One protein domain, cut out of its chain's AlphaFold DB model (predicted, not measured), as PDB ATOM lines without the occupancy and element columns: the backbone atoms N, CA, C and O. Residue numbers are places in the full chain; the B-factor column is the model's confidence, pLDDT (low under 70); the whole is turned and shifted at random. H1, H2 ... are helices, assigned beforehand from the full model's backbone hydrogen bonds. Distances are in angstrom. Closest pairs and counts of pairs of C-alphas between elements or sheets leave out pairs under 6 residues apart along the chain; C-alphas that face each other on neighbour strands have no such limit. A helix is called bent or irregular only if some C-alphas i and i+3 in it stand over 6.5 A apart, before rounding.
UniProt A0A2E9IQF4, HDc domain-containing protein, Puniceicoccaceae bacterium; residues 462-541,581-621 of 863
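Overview. This is residues 462 to 541 and 581 to 621 of the 863 residues of the protein "HDc domain-containing protein" of Puniceicoccaceae bacterium (UniProt A0A2E9IQF4). Two long helices, H1 and H6, lie side by side and run opposite ways; the shorter H3 crosses H1, and the short H2 packs on residues 485 to 489 of H1. Away from this body, H4 and H5 reach out near each other as two loosely placed arms, and their residues 536 to 540 and 585 to 590 stick out. The printed part has 121 residues with six named helices, H1 to H6 in chain order, and no named strand; the class is all helix. The whole is loose and elongated, with a radius of gyration of the C-alphas of 17.2 A and spans of 55 by 35 by 25 A.

Along the chain. After residues 462 to 470, H1 takes residues 471 to 490 and is 28.6 A long, beginning at C-alpha 471 at (-19.733, -0.018, 6.260). H2 follows at residues 499 to 505, and H3 at residues 509 to 518, 14.5 A long. H4, residues 522 to 540, is 26.3 A long and begins at C-alpha 522 at (-41.966, -13.004, -2.064). After the cut, H5 holds residues 581 to 594 and is 19.4 A long; it is only just irregular, with C-alphas 586 and 589 6.7 A apart. H6, residues 599 to 617, is 26.9 A long and ends at C-alpha 617 at (-26.268, 5.602, 15.048).

Arrangement. H1 is the hub, touching H2, H3 and H6. H1 and H6 touch at a shallow tilt of 25 degrees, opposite ways; their closest C-alphas, of Arg 486 and Thr 603, are 6.1 A apart. H3 touches residues 478 to 485 of H1 at a steep tilt of 64 degrees, the closest C-alphas being those of Ala 481 and Glu 511 at 5.3 A. H2 touches residues 485 to 489 of H1, with the C-alphas of Lys 488 and Leu 505 closest at 7.1 A. H2 and H3 form a helical hairpin and only just touch, with 3 pairs of C-alphas within 8 A; the closest are those of Arg 503 and Gln 512, at 6.6 A. H3 and H4 are close but not clearly touching, with the C-alphas of Glu 516 and Pro 522 closest at 7.7 A. H4 and H5 are near each other, and H5 and H6 are apart. Residues 496 to 497 pair with residues 597 to 598, antiparallel. In H1, H3, H4 and H6 every O i to N i+4 pair is within hydrogen-bond range; in H2 2 of 3 are, and in H5 8 of 10.

Size, cuts and confidence. The C-alphas of Gly 541 and Arg 620 are the two farthest apart, at 58.7 A. Residues 542 to 580 are not printed, and C-alphas 541 and 581 are 16.2 A apart across the cut. Of the links that are printed whole, H1 to H2 is short and the others are tight. The mean pLDDT of the printed part is 74.7, and residues 520 to 541 and 581 to 596 are under 70.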
ATOM      1  N   MET A 462     -28.388  -9.314  -0.181       89.00
ATOM      2  CA  MET A 462     -27.348  -8.329  -0.472       89.00
ATOM      3  C   MET A 462     -27.293  -8.013  -1.981       89.00
ATOM      4  O   MET A 462     -26.958  -8.904  -2.766       89.00
ATOM      5  N   PRO A 463     -27.533  -6.755  -2.406       87.12
ATOM      6  CA  PRO A 463     -27.398  -6.355  -3.803       87.12
ATOM      7  C   PRO A 463     -25.947  -6.458  -4.277       87.12
ATOM      8  O   PRO A 463     -25.009  -6.172  -3.523       87.12
ATOM      9  N   GLN A 464     -25.747  -6.806  -5.549       81.75
ATOM     10  CA  GLN A 464     -24.411  -7.039  -6.105       81.75
ATOM     11  C   GLN A 464     -23.512  -5.795  -6.018       81.75
ATOM     12  O   GLN A 464     -22.314  -5.912  -5.770       81.75
ATOM     13  N   GLU A 465     -24.086  -4.603  -6.177       80.38
ATOM     14  CA  GLU A 465     -23.382  -3.319  -6.110       80.38
ATOM     15  C   GLU A 465     -22.900  -2.972  -4.695       80.38
ATOM     16  O   GLU A 465     -21.951  -2.205  -4.539       80.38
ATOM     17  N   LEU A 466     -23.536  -3.540  -3.666       87.38
ATOM     18  CA  LEU A 466     -23.204  -3.311  -2.258       87.38
ATOM     19  C   LEU A 466     -22.373  -4.448  -1.647       87.38
ATOM     20  O   LEU A 466     -21.791  -4.267  -0.577       87.38
ATOM     21  N   LYS A 467     -22.249  -5.589  -2.342       87.19
ATOM     22  CA  LYS A 467     -21.510  -6.780  -1.884       87.19
ATOM     23  C   LYS A 467     -20.075  -6.458  -1.456       87.19
ATOM     24  O   LYS A 467     -19.590  -7.003  -0.470       87.19
ATOM     25  N   TYR A 468     -19.426  -5.544  -2.181       87.31
ATOM     26  CA  TYR A 468     -18.055  -5.096  -1.935       87.31
ATOM     27  C   TYR A 468     -18.000  -3.572  -1.741       87.31
ATOM     28  O   TYR A 468     -17.174  -2.903  -2.361       87.31
ATOM     29  N   CYS A 469     -18.879  -3.019  -0.897       89.69
ATOM     30  CA  CYS A 469     -18.799  -1.636  -0.396       89.69
ATOM     31  C   CYS A 469     -18.406  -1.600   1.098       89.69
ATOM     32  O   CYS A 469     -18.306  -2.649   1.732       89.69
ATOM     33  N   GLY A 470     -18.028  -0.426   1.607       92.38
ATOM     34  CA  GLY A 470     -17.656  -0.240   3.013       92.38
ATOM     35  C   GLY A 470     -18.876  -0.041   3.921       92.38
ATOM     36  O   GLY A 470     -19.984   0.189   3.431       92.38
ATOM     37  N   ASP A 471     -18.684  -0.105   5.236       95.12
ATOM     38  CA  ASP A 471     -19.733  -0.018   6.260       95.12
ATOM     39  C   ASP A 471     -20.527   1.288   6.171       95.12
ATOM     40  O   ASP A 471     -21.762   1.289   6.253       95.12
ATOM     41  N   ASN A 472     -19.824   2.408   5.983       93.06
ATOM     42  CA  ASN A 472     -20.445   3.726   5.912       93.06
ATOM     43  C   ASN A 472     -21.161   3.925   4.576       93.06
ATOM     44  O   ASN A 472     -22.287   4.427   4.550       93.06
ATOM     45  N   VAL A 473     -20.539   3.487   3.477       92.56
ATOM     46  CA  VAL A 473     -21.148   3.535   2.139       92.56
ATOM     47  C   VAL A 473     -22.435   2.716   2.114       92.56
ATOM     48  O   VAL A 473     -23.452   3.197   1.616       92.56
ATOM     49  N   PHE A 474     -22.418   1.517   2.696       94.62
ATOM     50  CA  PHE A 474     -23.588   0.655   2.803       94.62
ATOM     51  C   PHE A 474     -24.735   1.346   3.540       94.62
ATOM     52  O   PHE A 474     -25.810   1.515   2.963       94.62
ATOM     53  N   LEU A 475     -24.504   1.793   4.784       94.00
ATOM     54  CA  LEU A 475     -25.553   2.418   5.595       94.00
ATOM     55  C   LEU A 475     -26.113   3.686   4.959       94.00
ATOM     56  O   LEU A 475     -27.326   3.888   4.972       94.00
ATOM     57  N   TYR A 476     -25.242   4.539   4.417       94.69
ATOM     58  CA  TYR A 476     -25.670   5.750   3.730       94.69
ATOM     59  C   TYR A 476     -26.568   5.399   2.542       94.69
ATOM     60  O   TYR A 476     -27.680   5.903   2.432       94.69
ATOM     61  N   THR A 477     -26.126   4.469   1.698       93.81
ATOM     62  CA  THR A 477     -26.833   4.151   0.456       93.81
ATOM     63  C   THR A 477     -28.205   3.529   0.712       93.81
ATOM     64  O   THR A 477     -29.179   3.937   0.080       93.81
ATOM     65  N   ILE A 478     -28.323   2.591   1.662       94.88
ATOM     66  CA  ILE A 478     -29.629   1.995   1.995       94.88
ATOM     67  C   ILE A 478     -30.570   3.014   2.645       94.88
ATOM     68  O   ILE A 478     -31.772   2.983   2.391       94.88
ATOM     69  N   ARG A 479     -30.035   3.934   3.462       95.81
ATOM     70  CA  ARG A 479     -30.823   4.964   4.140       95.81
ATOM     71  C   ARG A 479     -31.391   5.962   3.138       95.81
ATOM     72  O   ARG A 479     -32.587   6.230   3.183       95.81
ATOM     73  N   GLU A 480     -30.562   6.476   2.235       95.69
ATOM     74  CA  GLU A 480     -31.005   7.428   1.212       95.69
ATOM     75  C   GLU A 480     -32.009   6.786   0.250       95.69
ATOM     76  O   GLU A 480     -33.052   7.372  -0.039       95.69
ATOM     77  N   ALA A 481     -31.763   5.542  -0.180       94.38
ATOM     78  CA  ALA A 481     -32.716   4.805  -1.008       94.38
ATOM     79  C   ALA A 481     -34.066   4.610  -0.293       94.38
ATOM     80  O   ALA A 481     -35.120   4.819  -0.893       94.38
ATOM     81  N   ALA A 482     -34.053   4.271   0.999       94.88
ATOM     82  CA  ALA A 482     -35.268   4.128   1.796       94.88
ATOM     83  C   ALA A 482     -36.035   5.448   1.976       94.88
ATOM     84  O   ALA A 482     -37.262   5.451   1.869       94.88
ATOM     85  N   ILE A 483     -35.333   6.563   2.218       95.38
ATOM     86  CA  ILE A 483     -35.936   7.904   2.301       95.38
ATOM     87  C   ILE A 483     -36.613   8.252   0.974       95.38
ATOM     88  O   ILE A 483     -37.791   8.604   0.966       95.38
ATOM     89  N   ASN A 484     -35.916   8.062  -0.149       94.25
ATOM     90  CA  ASN A 484     -36.471   8.328  -1.473       94.25
ATOM     91  C   ASN A 484     -37.735   7.503  -1.745       94.25
ATOM     92  O   ASN A 484     -38.722   8.039  -2.246       94.25
ATOM     93  N   ILE A 485     -37.721   6.203  -1.425       92.25
ATOM     94  CA  ILE A 485     -38.888   5.327  -1.600       92.25
ATOM     95  C   ILE A 485     -40.049   5.799  -0.729       92.25
ATOM     96  O   ILE A 485     -41.167   5.910  -1.228       92.25
ATOM     97  N   ARG A 486     -39.800   6.095   0.552       93.88
ATOM     98  CA  ARG A 486     -40.830   6.593   1.468       93.88
ATOM     99  C   ARG A 486     -41.477   7.863   0.919       93.88
ATOM    100  O   ARG A 486     -42.698   7.906   0.810       93.88
ATOM    101  N   ASP A 487     -40.681   8.849   0.518       92.88
ATOM    102  CA  ASP A 487     -41.182  10.138   0.025       92.88
ATOM    103  C   ASP A 487     -41.994   9.964  -1.274       92.88
ATOM    104  O   ASP A 487     -43.053  10.570  -1.456       92.88
ATOM    105  N   LYS A 488     -41.549   9.059  -2.160       91.25
ATOM    106  CA  LYS A 488     -42.284   8.661  -3.370       91.25
ATOM    107  C   LYS A 488     -43.635   8.012  -3.029       91.25
ATOM    108  O   LYS A 488     -44.638   8.362  -3.648       91.25
ATOM    109  N   ILE A 489     -43.685   7.113  -2.041       90.12
ATOM    110  CA  ILE A 489     -44.921   6.456  -1.574       90.12
ATOM    111  C   ILE A 489     -45.866   7.460  -0.904       90.12
ATOM    112  O   ILE A 489     -47.075   7.432  -1.143       90.12
ATOM    113  N   GLU A 490     -45.339   8.383  -0.101       89.38
ATOM    114  CA  GLU A 490     -46.120   9.456   0.519       89.38
ATOM    115  C   GLU A 490     -46.784  10.366  -0.527       89.38
ATOM    116  O   GLU A 490     -47.915  10.814  -0.313       89.38
ATOM    117  N   GLY A 491     -46.150  10.552  -1.690       88.19
ATOM    118  CA  GLY A 491     -46.712  11.263  -2.840       88.19
ATOM    119  C   GLY A 491     -47.860  10.543  -3.565       88.19
ATOM    120  O   GLY A 491     -48.606  11.183  -4.311       88.19
ATOM    121  N   ILE A 492     -48.061   9.237  -3.347       88.75
ATOM    122  CA  ILE A 492     -49.147   8.473  -3.982       88.75
ATOM    123  C   ILE A 492     -50.487   8.859  -3.345       88.75
ATOM    124  O   ILE A 492     -50.662   8.798  -2.127       88.75
ATOM    125  N   SER A 493     -51.462   9.259  -4.165       85.94
ATOM    126  CA  SER A 493     -52.786   9.688  -3.676       85.94
ATOM    127  C   SER A 493     -53.663   8.525  -3.196       85.94
ATOM    128  O   SER A 493     -54.536   8.706  -2.350       85.94
ATOM    129  N   GLU A 494     -53.445   7.326  -3.731       84.81
ATOM    130  CA  GLU A 494     -54.239   6.133  -3.440       84.81
ATOM    131  C   GLU A 494     -53.835   5.497  -2.100       84.81
ATOM    132  O   GLU A 494     -52.652   5.370  -1.784       84.81
ATOM    133  N   LYS A 495     -54.819   5.050  -1.303       84.12
ATOM    134  CA  LYS A 495     -54.551   4.342  -0.034       84.12
ATOM    135  C   LYS A 495     -53.911   2.968  -0.263       84.12
ATOM    136  O   LYS A 495     -53.100   2.520   0.542       84.12
ATOM    137  N   LYS A 496     -54.302   2.305  -1.348       83.62
ATOM    138  CA  LYS A 496     -53.712   1.055  -1.814       83.62
ATOM    139  C   LYS A 496     -53.252   1.252  -3.241       83.62
ATOM    140  O   LYS A 496     -54.042   1.734  -4.044       83.62
ATOM    141  N   PHE A 497     -52.035   0.841  -3.536       81.69
ATOM    142  CA  PHE A 497     -51.444   0.937  -4.865       81.69
ATOM    143  C   PHE A 497     -50.811  -0.406  -5.232       81.69
ATOM    144  O   PHE A 497     -50.516  -1.233  -4.361       81.69
ATOM    145  N   ASP A 498     -50.636  -0.653  -6.528       76.00
ATOM    146  CA  ASP A 498     -49.973  -1.864  -6.996       76.00
ATOM    147  C   ASP A 498     -48.441  -1.743  -6.937       76.00
ATOM    148  O   ASP A 498     -47.862  -0.656  -6.902       76.00
ATOM    149  N   VAL A 499     -47.765  -2.891  -6.909       70.69
ATOM    150  CA  VAL A 499     -46.293  -2.957  -6.884       70.69
ATOM    151  C   VAL A 499     -45.676  -2.290  -8.112       70.69
ATOM    152  O   VAL A 499     -44.605  -1.697  -8.016       70.69
ATOM    153  N   GLU A 500     -46.347  -2.364  -9.264       76.19
ATOM    154  CA  GLU A 500     -45.829  -1.824 -10.521       76.19
ATOM    155  C   GLU A 500     -45.723  -0.296 -10.483       76.19
ATOM    156  O   GLU A 500     -44.752   0.274 -10.984       76.19
ATOM    157  N   THR A 501     -46.659   0.359  -9.790       79.31
ATOM    158  CA  THR A 501     -46.599   1.791  -9.503       79.31
ATOM    159  C   THR A 501     -45.307   2.130  -8.769       79.31
ATOM    160  O   THR A 501     -44.575   2.999  -9.231       79.31
ATOM    161  N   ILE A 502     -44.946   1.412  -7.698       77.44
ATOM    162  CA  ILE A 502     -43.680   1.676  -6.994       77.44
ATOM    163  C   ILE A 502     -42.464   1.312  -7.855       77.44
ATOM    164  O   ILE A 502     -41.503   2.081  -7.888       77.44
ATOM    165  N   ARG A 503     -42.478   0.185  -8.578       82.12
ATOM    166  CA  ARG A 503     -41.353  -0.202  -9.452       82.12
ATOM    167  C   ARG A 503     -41.028   0.879 -10.472       82.12
ATOM    168  O   ARG A 503     -39.856   1.186 -10.667       82.12
ATOM    169  N   SER A 504     -42.051   1.499 -11.059       82.62
ATOM    170  CA  SER A 504     -41.882   2.605 -12.008       82.62
ATOM    171  C   SER A 504     -41.234   3.854 -11.394       82.62
ATOM    172  O   SER A 504     -40.660   4.668 -12.114       82.62
ATOM    173  N   LEU A 505     -41.295   3.994 -10.066       75.06
ATOM    174  CA  LEU A 505     -40.684   5.090  -9.317       75.06
ATOM    175  C   LEU A 505     -39.234   4.788  -8.915       75.06
ATOM    176  O   LEU A 505     -38.542   5.694  -8.444       75.06
ATOM    177  N   SER A 506     -38.758   3.550  -9.083       82.81
ATOM    178  CA  SER A 506     -37.370   3.188  -8.806       82.81
ATOM    179  C   SER A 506     -36.422   3.864  -9.796       82.81
ATOM    180  O   SER A 506     -36.592   3.794 -11.011       82.81
ATOM    181  N   THR A 507     -35.391   4.506  -9.261       84.88
ATOM    182  CA  THR A 507     -34.348   5.201 -10.030       84.88
ATOM    183  C   THR A 507     -32.981   4.536  -9.910       84.88
ATOM    184  O   THR A 507     -32.036   4.935 -10.591       84.88
ATOM    185  N   SER A 508     -32.858   3.510  -9.064       85.19
ATOM    186  CA  SER A 508     -31.614   2.768  -8.875       85.19
ATOM    187  C   SER A 508     -31.869   1.279  -8.596       85.19
ATOM    188  O   SER A 508     -32.926   0.924  -8.068       85.19
ATOM    189  N   PRO A 509     -30.896   0.391  -8.878       84.31
ATOM    190  CA  PRO A 509     -30.998  -1.033  -8.532       84.31
ATOM    191  C   PRO A 509     -31.245  -1.282  -7.038       84.31
ATOM    192  O   PRO A 509     -31.916  -2.236  -6.660       84.31
ATOM    193  N   ILE A 510     -30.735  -0.396  -6.179       88.62
ATOM    194  CA  ILE A 510     -30.864  -0.504  -4.723       88.62
ATOM    195  C   ILE A 510     -32.284  -0.157  -4.290       88.62
ATOM    196  O   ILE A 510     -32.863  -0.876  -3.480       88.62
ATOM    197  N   GLU A 511     -32.871   0.898  -4.865       91.00
ATOM    198  CA  GLU A 511     -34.283   1.205  -4.634       91.00
ATOM    199  C   GLU A 511     -35.155   0.020  -5.057       91.00
ATOM    200  O   GLU A 511     -36.016  -0.412  -4.296       91.00
ATOM    201  N   GLN A 512     -34.876  -0.572  -6.221       87.31
ATOM    202  CA  GLN A 512     -35.591  -1.756  -6.690       87.31
ATOM    203  C   GLN A 512     -35.471  -2.926  -5.703       87.31
ATOM    204  O   GLN A 512     -36.487  -3.523  -5.360       87.31
ATOM    205  N   ALA A 513     -34.271  -3.219  -5.194       86.88
ATOM    206  CA  ALA A 513     -34.062  -4.289  -4.219       86.88
ATOM    207  C   ALA A 513     -34.878  -4.085  -2.928       86.88
ATOM    208  O   ALA A 513     -35.500  -5.030  -2.446       86.88
ATOM    209  N   LEU A 514     -34.926  -2.855  -2.399       90.12
ATOM    210  CA  LEU A 514     -35.749  -2.522  -1.230       90.12
ATOM    211  C   LEU A 514     -37.244  -2.694  -1.525       90.12
ATOM    212  O   LEU A 514     -37.970  -3.286  -0.729       90.12
ATOM    213  N   ILE A 515     -37.702  -2.216  -2.686       87.81
ATOM    214  CA  ILE A 515     -39.103  -2.322  -3.110       87.81
ATOM    215  C   ILE A 515     -39.539  -3.787  -3.188       87.81
ATOM    216  O   ILE A 515     -40.607  -4.121  -2.677       87.81
ATOM    217  N   GLU A 516     -38.723  -4.666  -3.777       83.19
ATOM    218  CA  GLU A 516     -39.070  -6.086  -3.913       83.19
ATOM    219  C   GLU A 516     -39.281  -6.769  -2.548       83.19
ATOM    220  O   GLU A 516     -40.209  -7.564  -2.403       83.19
ATOM    221  N   GLY A 517     -38.507  -6.430  -1.510       80.06
ATOM    222  CA  GLY A 517     -38.720  -6.996  -0.170       80.06
ATOM    223  C   GLY A 517     -39.777  -6.278   0.684       80.06
ATOM    224  O   GLY A 517     -40.118  -6.751   1.780       80.06
ATOM    225  N   LEU A 518     -40.351  -5.169   0.205       82.25
ATOM    226  CA  LEU A 518     -41.572  -4.595   0.783       82.25
ATOM    227  C   LEU A 518     -42.828  -5.387   0.383       82.25
ATOM    228  O   LEU A 518     -43.827  -5.325   1.102       82.25
ATOM    229  N   ILE A 519     -42.771  -6.158  -0.707       74.25
ATOM    230  CA  ILE A 519     -43.899  -6.938  -1.232       74.25
ATOM    231  C   ILE A 519     -44.288  -8.062  -0.247       74.25
ATOM    232  O   ILE A 519     -43.414  -8.787   0.242       74.25
ATOM    233  N   PRO A 520     -45.588  -8.267   0.049       58.72
ATOM    234  CA  PRO A 520     -46.035  -9.338   0.933       58.72
ATOM    235  C   PRO A 520     -45.735 -10.727   0.337       58.72
ATOM    236  O   PRO A 520     -46.198 -11.059  -0.748       58.72
ATOM    237  N   ASP A 521     -44.992 -11.558   1.077       54.28
ATOM    238  CA  ASP A 521     -44.627 -12.948   0.741       54.28
ATOM    239  C   ASP A 521     -43.990 -13.127  -0.662       54.28
ATOM    240  O   ASP A 521     -44.635 -13.600  -1.610       54.28
ATOM    241  N   PRO A 522     -42.691 -12.801  -0.814       43.44
ATOM    242  CA  PRO A 522     -41.966 -13.004  -2.064       43.44
ATOM    243  C   PRO A 522     -41.944 -14.478  -2.492       43.44
ATOM    244  O   PRO A 522     -42.022 -14.757  -3.676       43.44
ATOM    245  N   LYS A 523     -41.974 -15.464  -1.581       43.53
ATOM    246  CA  LYS A 523     -42.026 -16.890  -1.974       43.53
ATOM    247  C   LYS A 523     -43.354 -17.268  -2.638       43.53
ATOM    248  O   LYS A 523     -43.355 -18.123  -3.520       43.53
ATOM    249  N   LYS A 524     -44.478 -16.653  -2.258       41.16
ATOM    250  CA  LYS A 524     -45.753 -16.808  -2.984       41.16
ATOM    251  C   LYS A 524     -45.783 -16.001  -4.283       41.16
ATOM    252  O   LYS A 524     -46.326 -16.489  -5.270       41.16
ATOM    253  N   SER A 525     -45.165 -14.823  -4.295       40.56
ATOM    254  CA  SER A 525     -45.138 -13.902  -5.439       40.56
ATOM    255  C   SER A 525     -44.198 -14.374  -6.559       40.56
ATOM    256  O   SER A 525     -44.616 -14.464  -7.709       40.56
ATOM    257  N   THR A 526     -42.970 -14.787  -6.233       39.59
ATOM    258  CA  THR A 526     -41.977 -15.365  -7.154       39.59
ATOM    259  C   THR A 526     -42.465 -16.680  -7.744       39.59
ATOM    260  O   THR A 526     -42.428 -16.846  -8.958       39.59
ATOM    261  N   ARG A 527     -43.041 -17.575  -6.926       41.91
ATOM    262  CA  ARG A 527     -43.653 -18.814  -7.439       41.91
ATOM    263  C   ARG A 527     -44.774 -18.527  -8.430       41.91
ATOM    264  O   ARG A 527     -44.904 -19.267  -9.393       41.91
ATOM    265  N   LEU A 528     -45.559 -17.466  -8.230       39.84
ATOM    266  CA  LEU A 528     -46.630 -17.076  -9.148       39.84
ATOM    267  C   LEU A 528     -46.108 -16.383 -10.420       39.84
ATOM    268  O   LEU A 528     -46.620 -16.635 -11.510       39.84
ATOM    269  N   LEU A 529     -45.063 -15.560 -10.315       39.59
ATOM    270  CA  LEU A 529     -44.378 -14.953 -11.461       39.59
ATOM    271  C   LEU A 529     -43.700 -16.015 -12.342       39.59
ATOM    272  O   LEU A 529     -43.800 -15.943 -13.566       39.59
ATOM    273  N   GLU A 530     -43.120 -17.058 -11.744       43.62
ATOM    274  CA  GLU A 530     -42.611 -18.241 -12.451       43.62
ATOM    275  C   GLU A 530     -43.728 -18.994 -13.200       43.62
ATOM    276  O   GLU A 530     -43.507 -19.465 -14.316       43.62
ATOM    277  N   CYS A 531     -44.955 -19.043 -12.658       42.16
ATOM    278  CA  CYS A 531     -46.120 -19.600 -13.368       42.16
ATOM    279  C   CYS A 531     -46.448 -18.806 -14.633       42.16
ATOM    280  O   CYS A 531     -46.789 -19.375 -15.670       42.16
ATOM    281  N   ILE A 532     -46.399 -17.476 -14.525       41.22
ATOM    282  CA  ILE A 532     -46.748 -16.541 -15.598       41.22
ATOM    283  C   ILE A 532     -45.668 -16.567 -16.690       41.22
ATOM    284  O   ILE A 532     -46.001 -16.590 -17.877       41.22
ATOM    285  N   ALA A 533     -44.390 -16.641 -16.302       41.62
ATOM    286  CA  ALA A 533     -43.252 -16.814 -17.206       41.62
ATOM    287  C   ALA A 533     -43.299 -18.171 -17.935       41.62
ATOM    288  O   ALA A 533     -43.124 -18.242 -19.152       41.62
ATOM    289  N   PHE A 534     -43.630 -19.252 -17.223       43.94
ATOM    290  CA  PHE A 534     -43.866 -20.571 -17.817       43.94
ATOM    291  C   PHE A 534     -44.991 -20.530 -18.867       43.94
ATOM    292  O   PHE A 534     -44.832 -21.041 -19.974       43.94
ATOM    293  N   TYR A 535     -46.111 -19.872 -18.550       44.56
ATOM    294  CA  TYR A 535     -47.264 -19.723 -19.444       44.56
ATOM    295  C   TYR A 535     -46.950 -18.910 -20.713       44.56
ATOM    296  O   TYR A 535     -47.340 -19.298 -21.816       44.56
ATOM    297  N   THR A 536     -46.222 -17.799 -20.581       42.09
ATOM    298  CA  THR A 536     -45.807 -16.964 -21.724       42.09
ATOM    299  C   THR A 536     -44.819 -17.696 -22.629       42.09
ATOM    300  O   THR A 536     -44.943 -17.627 -23.852       42.09
ATOM    301  N   THR A 537     -43.911 -18.482 -22.047       43.28
ATOM    302  CA  THR A 537     -42.939 -19.284 -22.806       43.28
ATOM    303  C   THR A 537     -43.619 -20.446 -23.543       43.28
ATOM    304  O   THR A 537     -43.362 -20.647 -24.731       43.28
ATOM    305  N   ALA A 538     -44.568 -21.137 -22.898       43.38
ATOM    306  CA  ALA A 538     -45.349 -22.225 -23.498       43.38
ATOM    307  C   ALA A 538     -46.220 -21.769 -24.690       43.38
ATOM    308  O   ALA A 538     -46.399 -22.527 -25.640       43.38
ATOM    309  N   ASN A 539     -46.705 -20.522 -24.687       38.72
ATOM    310  CA  ASN A 539     -47.432 -19.929 -25.818       38.72
ATOM    311  C   ASN A 539     -46.515 -19.376 -26.927       38.72
ATOM    312  O   ASN A 539     -46.992 -19.108 -28.026       38.72
ATOM    313  N   SER A 540     -45.214 -19.215 -26.660       39.72
ATOM    314  CA  SER A 540     -44.221 -18.740 -27.640       39.72
ATOM    315  C   SER A 540     -43.547 -19.860 -28.448       39.72
ATOM    316  O   SER A 540     -42.795 -19.576 -29.375       39.72
ATOM    317  N   GLY A 541     -43.827 -21.131 -28.125       39.56
ATOM    318  CA  GLY A 541     -43.323 -22.297 -28.862       39.56
ATOM    319  C   GLY A 541     -41.899 -22.749 -28.506       39.56
ATOM    320  O   GLY A 541     -41.380 -23.641 -29.172       39.56
ATOM    321  N   SER A 581     -56.038 -21.243 -18.723       41.66
ATOM    322  CA  SER A 581     -56.027 -19.833 -19.136       41.66
ATOM    323  C   SER A 581     -57.160 -19.035 -18.485       41.66
ATOM    324  O   SER A 581     -56.936 -17.958 -17.926       41.66
ATOM    325  N   LYS A 582     -58.375 -19.594 -18.466       47.56
ATOM    326  CA  LYS A 582     -59.534 -18.991 -17.804       47.56
ATOM    327  C   LYS A 582     -59.326 -18.885 -16.292       47.56
ATOM    328  O   LYS A 582     -59.584 -17.833 -15.724       47.56
ATOM    329  N   ARG A 583     -58.773 -19.920 -15.651       47.81
ATOM    330  CA  ARG A 583     -58.516 -19.927 -14.202       47.81
ATOM    331  C   ARG A 583     -57.377 -18.988 -13.789       47.81
ATOM    332  O   ARG A 583     -57.482 -18.330 -12.760       47.81
ATOM    333  N   ALA A 584     -56.330 -18.861 -14.606       44.50
ATOM    334  CA  ALA A 584     -55.276 -17.860 -14.425       44.50
ATOM    335  C   ALA A 584     -55.809 -16.426 -14.621       44.50
ATOM    336  O   ALA A 584     -55.488 -15.538 -13.834       44.50
ATOM    337  N   SER A 585     -56.688 -16.221 -15.609       40.19
ATOM    338  CA  SER A 585     -57.362 -14.937 -15.862       40.19
ATOM    339  C   SER A 585     -58.366 -14.563 -14.761       40.19
ATOM    340  O   SER A 585     -58.523 -13.387 -14.457       40.19
ATOM    341  N   GLU A 586     -59.015 -15.543 -14.121       44.72
ATOM    342  CA  GLU A 586     -59.905 -15.350 -12.961       44.72
ATOM    343  C   GLU A 586     -59.131 -15.039 -11.663       44.72
ATOM    344  O   GLU A 586     -59.625 -14.300 -10.810       44.72
ATOM    345  N   LEU A 587     -57.901 -15.549 -11.521       43.91
ATOM    346  CA  LEU A 587     -57.006 -15.258 -10.392       43.91
ATOM    347  C   LEU A 587     -56.273 -13.909 -10.535       43.91
ATOM    348  O   LEU A 587     -55.871 -13.322  -9.532       43.91
ATOM    349  N   PHE A 588     -56.138 -13.377 -11.753       40.16
ATOM    350  CA  PHE A 588     -55.390 -12.147 -12.061       40.16
ATOM    351  C   PHE A 588     -55.912 -10.870 -11.351       40.16
ATOM    352  O   PHE A 588     -55.103 -10.112 -10.809       40.16
ATOM    353  N   PRO A 589     -57.237 -10.613 -11.269       39.47
ATOM    354  CA  PRO A 589     -57.781  -9.480 -10.512       39.47
ATOM    355  C   PRO A 589     -57.628  -9.646  -8.992       39.47
ATOM    356  O   PRO A 589     -57.377  -8.671  -8.287       39.47
ATOM    357  N   GLN A 590     -57.726 -10.883  -8.486       42.66
ATOM    358  CA  GLN A 590     -57.493 -11.203  -7.069       42.66
ATOM    359  C   GLN A 590     -56.003 -11.070  -6.701       42.66
ATOM    360  O   GLN A 590     -55.676 -10.690  -5.579       42.66
ATOM    361  N   HIS A 591     -55.106 -11.284  -7.667       43.94
ATOM    362  CA  HIS A 591     -53.659 -11.121  -7.540       43.94
ATOM    363  C   HIS A 591     -53.209  -9.651  -7.468       43.94
ATOM    364  O   HIS A 591     -52.399  -9.315  -6.605       43.94
ATOM    365  N   ARG A 592     -53.780  -8.742  -8.282       43.53
ATOM    366  CA  ARG A 592     -53.545  -7.288  -8.115       43.53
ATOM    367  C   ARG A 592     -53.930  -6.805  -6.715       43.53
ATOM    368  O   ARG A 592     -53.248  -5.953  -6.163       43.53
ATOM    369  N   ALA A 593     -54.986  -7.372  -6.132       45.97
ATOM    370  CA  ALA A 593     -55.402  -7.067  -4.765       45.97
ATOM    371  C   ALA A 593     -54.499  -7.700  -3.683       45.97
ATOM    372  O   ALA A 593     -54.440  -7.170  -2.577       45.97
ATOM    373  N   TRP A 594     -53.801  -8.806  -3.980       45.44
ATOM    374  CA  TRP A 594     -52.827  -9.459  -3.084       45.44
ATOM    375  C   TRP A 594     -51.465  -8.764  -3.059       45.44
ATOM    376  O   TRP A 594     -50.818  -8.728  -2.019       45.44
ATOM    377  N   LEU A 595     -51.052  -8.205  -4.196       54.56
ATOM    378  CA  LEU A 595     -49.862  -7.365  -4.319       54.56
ATOM    379  C   LEU A 595     -50.135  -5.901  -3.950       54.56
ATOM    380  O   LEU A 595     -49.213  -5.093  -3.942       54.56
ATOM    381  N   ALA A 596     -51.388  -5.539  -3.670       63.50
ATOM    382  CA  ALA A 596     -51.723  -4.185  -3.270       63.50
ATOM    383  C   ALA A 596     -51.098  -3.891  -1.904       63.50
ATOM    384  O   ALA A 596     -51.478  -4.474  -0.885       63.50
ATOM    385  N   LEU A 597     -50.146  -2.971  -1.905       76.94
ATOM    386  CA  LEU A 597     -49.522  -2.464  -0.697       76.94
ATOM    387  C   LEU A 597     -50.432  -1.399  -0.090       76.94
ATOM    388  O   LEU A 597     -51.063  -0.615  -0.801       76.94
ATOM    389  N   ASP A 598     -50.533  -1.402   1.235       86.44
ATOM    390  CA  ASP A 598     -51.236  -0.356   1.967       86.44
ATOM    391  C   ASP A 598     -50.251   0.764   2.292       86.44
ATOM    392  O   ASP A 598     -49.227   0.534   2.934       86.44
ATOM    393  N   LYS A 599     -50.568   1.981   1.842       89.12
ATOM    394  CA  LYS A 599     -49.699   3.149   1.990       89.12
ATOM    395  C   LYS A 599     -49.294   3.387   3.441       89.12
ATOM    396  O   LYS A 599     -48.127   3.663   3.703       89.12
ATOM    397  N   GLU A 600     -50.245   3.291   4.364       89.44
ATOM    398  CA  GLU A 600     -50.037   3.581   5.782       89.44
ATOM    399  C   GLU A 600     -49.098   2.539   6.397       89.44
ATOM    400  O   GLU A 600     -48.056   2.900   6.938       89.44
ATOM    401  N   SER A 601     -49.384   1.250   6.187       87.25
ATOM    402  CA  SER A 601     -48.553   0.154   6.697       87.25
ATOM    403  C   SER A 601     -47.148   0.117   6.080       87.25
ATOM    404  O   SER A 601     -46.166  -0.119   6.786       87.25
ATOM    405  N   THR A 602     -47.011   0.365   4.773       89.19
ATOM    406  CA  THR A 602     -45.697   0.397   4.109       89.19
ATOM    407  C   THR A 602     -44.864   1.591   4.576       89.19
ATOM    408  O   THR A 602     -43.669   1.438   4.830       89.19
ATOM    409  N   THR A 603     -45.489   2.758   4.749       91.81
ATOM    410  CA  THR A 603     -44.816   3.960   5.265       91.81
ATOM    411  C   THR A 603     -44.406   3.779   6.727       91.81
ATOM    412  O   THR A 603     -43.271   4.086   7.083       91.81
ATOM    413  N   GLU A 604     -45.276   3.207   7.568       92.56
ATOM    414  CA  GLU A 604     -44.962   2.853   8.960       92.56
ATOM    415  C   GLU A 604     -43.766   1.895   9.037       92.56
ATOM    416  O   GLU A 604     -42.841   2.110   9.825       92.56
ATOM    417  N   ARG A 605     -43.734   0.876   8.170       92.31
ATOM    418  CA  ARG A 605     -42.619  -0.074   8.073       92.31
ATOM    419  C   ARG A 605     -41.298   0.601   7.699       92.31
ATOM    420  O   ARG A 605     -40.286   0.340   8.353       92.31
ATOM    421  N   LEU A 606     -41.300   1.475   6.692       94.56
ATOM    422  CA  LEU A 606     -40.110   2.226   6.278       94.56
ATOM    423  C   LEU A 606     -39.624   3.175   7.376       94.56
ATOM    424  O   LEU A 606     -38.436   3.179   7.695       94.56
ATOM    425  N   ASN A 607     -40.537   3.924   8.000       96.06
ATOM    426  CA  ASN A 607     -40.209   4.818   9.110       96.06
ATOM    427  C   ASN A 607     -39.620   4.050  10.296       96.06
ATOM    428  O   ASN A 607     -38.585   4.451  10.815       96.06
ATOM    429  N   SER A 608     -40.185   2.890  10.641       95.12
ATOM    430  CA  SER A 608     -39.644   2.027  11.699       95.12
ATOM    431  C   SER A 608     -38.206   1.588  11.396       95.12
ATOM    432  O   SER A 608     -37.342   1.630  12.269       95.12
ATOM    433  N   GLY A 609     -37.915   1.208  10.145       95.94
ATOM    434  CA  GLY A 609     -36.555   0.862   9.723       95.94
ATOM    435  C   GLY A 609     -35.580   2.042   9.815       95.94
ATOM    436  O   GLY A 609     -34.471   1.890  10.327       95.94
ATOM    437  N   LEU A 610     -36.000   3.232   9.374       97.12
ATOM    438  CA  LEU A 610     -35.205   4.462   9.465       97.12
ATOM    439  C   LEU A 610     -34.949   4.881  10.922       97.12
ATOM    440  O   LEU A 610     -33.823   5.255  11.262       97.12
ATOM    441  N   ASP A 611     -35.952   4.766  11.790       95.69
ATOM    442  CA  ASP A 611     -35.843   5.063  13.219       95.69
ATOM    443  C   ASP A 611     -34.886   4.100  13.920       95.69
ATOM    444  O   ASP A 611     -34.079   4.522  14.750       95.69
ATOM    445  N   LEU A 612     -34.909   2.816  13.555       95.88
ATOM    446  CA  LEU A 612     -33.945   1.836  14.047       95.88
ATOM    447  C   LEU A 612     -32.520   2.178  13.598       95.88
ATOM    448  O   LEU A 612     -31.611   2.188  14.424       95.88
ATOM    449  N   LEU A 613     -32.297   2.556  12.334       95.75
ATOM    450  CA  LEU A 613     -30.975   3.032  11.903       95.75
ATOM    451  C   LEU A 613     -30.523   4.272  12.692       95.75
ATOM    452  O   LEU A 613     -29.358   4.371  13.089       95.75
ATOM    453  N   ALA A 614     -31.436   5.205  12.975       94.62
ATOM    454  CA  ALA A 614     -31.142   6.374  13.801       94.62
ATOM    455  C   ALA A 614     -30.814   5.990  15.256       94.62
ATOM    456  O   ALA A 614     -29.896   6.560  15.858       94.62
ATOM    457  N   GLN A 615     -31.502   4.997  15.824       93.56
ATOM    458  CA  GLN A 615     -31.202   4.432  17.143       93.56
ATOM    459  C   GLN A 615     -29.815   3.783  17.181       93.56
ATOM    460  O   GLN A 615     -29.041   4.058  18.100       93.56
ATOM    461  N   LEU A 616     -29.456   3.002  16.154       93.75
ATOM    462  CA  LEU A 616     -28.125   2.405  16.020       93.75
ATOM    463  C   LEU A 616     -27.033   3.476  16.027       93.75
ATOM    464  O   LEU A 616     -26.051   3.375  16.765       93.75
ATOM    465  N   HIS A 617     -27.226   4.515  15.210       91.25
ATOM    466  CA  HIS A 617     -26.268   5.602  15.048       91.25
ATOM    467  C   HIS A 617     -26.118   6.426  16.333       91.25
ATOM    468  O   HIS A 617     -25.003   6.742  16.740       91.25
ATOM    469  N   SER A 618     -27.234   6.709  17.011       92.62
ATOM    470  CA  SER A 618     -27.271   7.456  18.277       92.62
ATOM    471  C   SER A 618     -26.973   6.611  19.521       92.62
ATOM    472  O   SER A 618     -27.021   7.137  20.633       92.62
ATOM    473  N   ARG A 619     -26.654   5.320  19.349       92.12
ATOM    474  CA  ARG A 619     -26.353   4.362  20.426       92.12
ATOM    475  C   ARG A 619     -27.480   4.223  21.456       92.12
ATOM    476  O   ARG A 619     -27.243   4.060  22.653       92.12
ATOM    477  N   ARG A 620     -28.726   4.295  20.987       91.69
ATOM    478  CA  ARG A 620     -29.936   4.130  21.800       91.69
ATOM    479  C   ARG A 620     -30.448   2.705  21.652       91.69
ATOM    480  O   ARG A 620     -31.173   2.405  20.713       91.69
ATOM    481  N   TYR A 621     -30.036   1.825  22.561       92.69
ATOM    482  CA  TYR A 621     -30.311   0.394  22.444       92.69
ATOM    483  C   TYR A 621     -31.568  -0.052  23.204       92.69
ATOM    484  O   TYR A 621     -31.799   0.409  24.328       92.69
TER     485      TYR A 621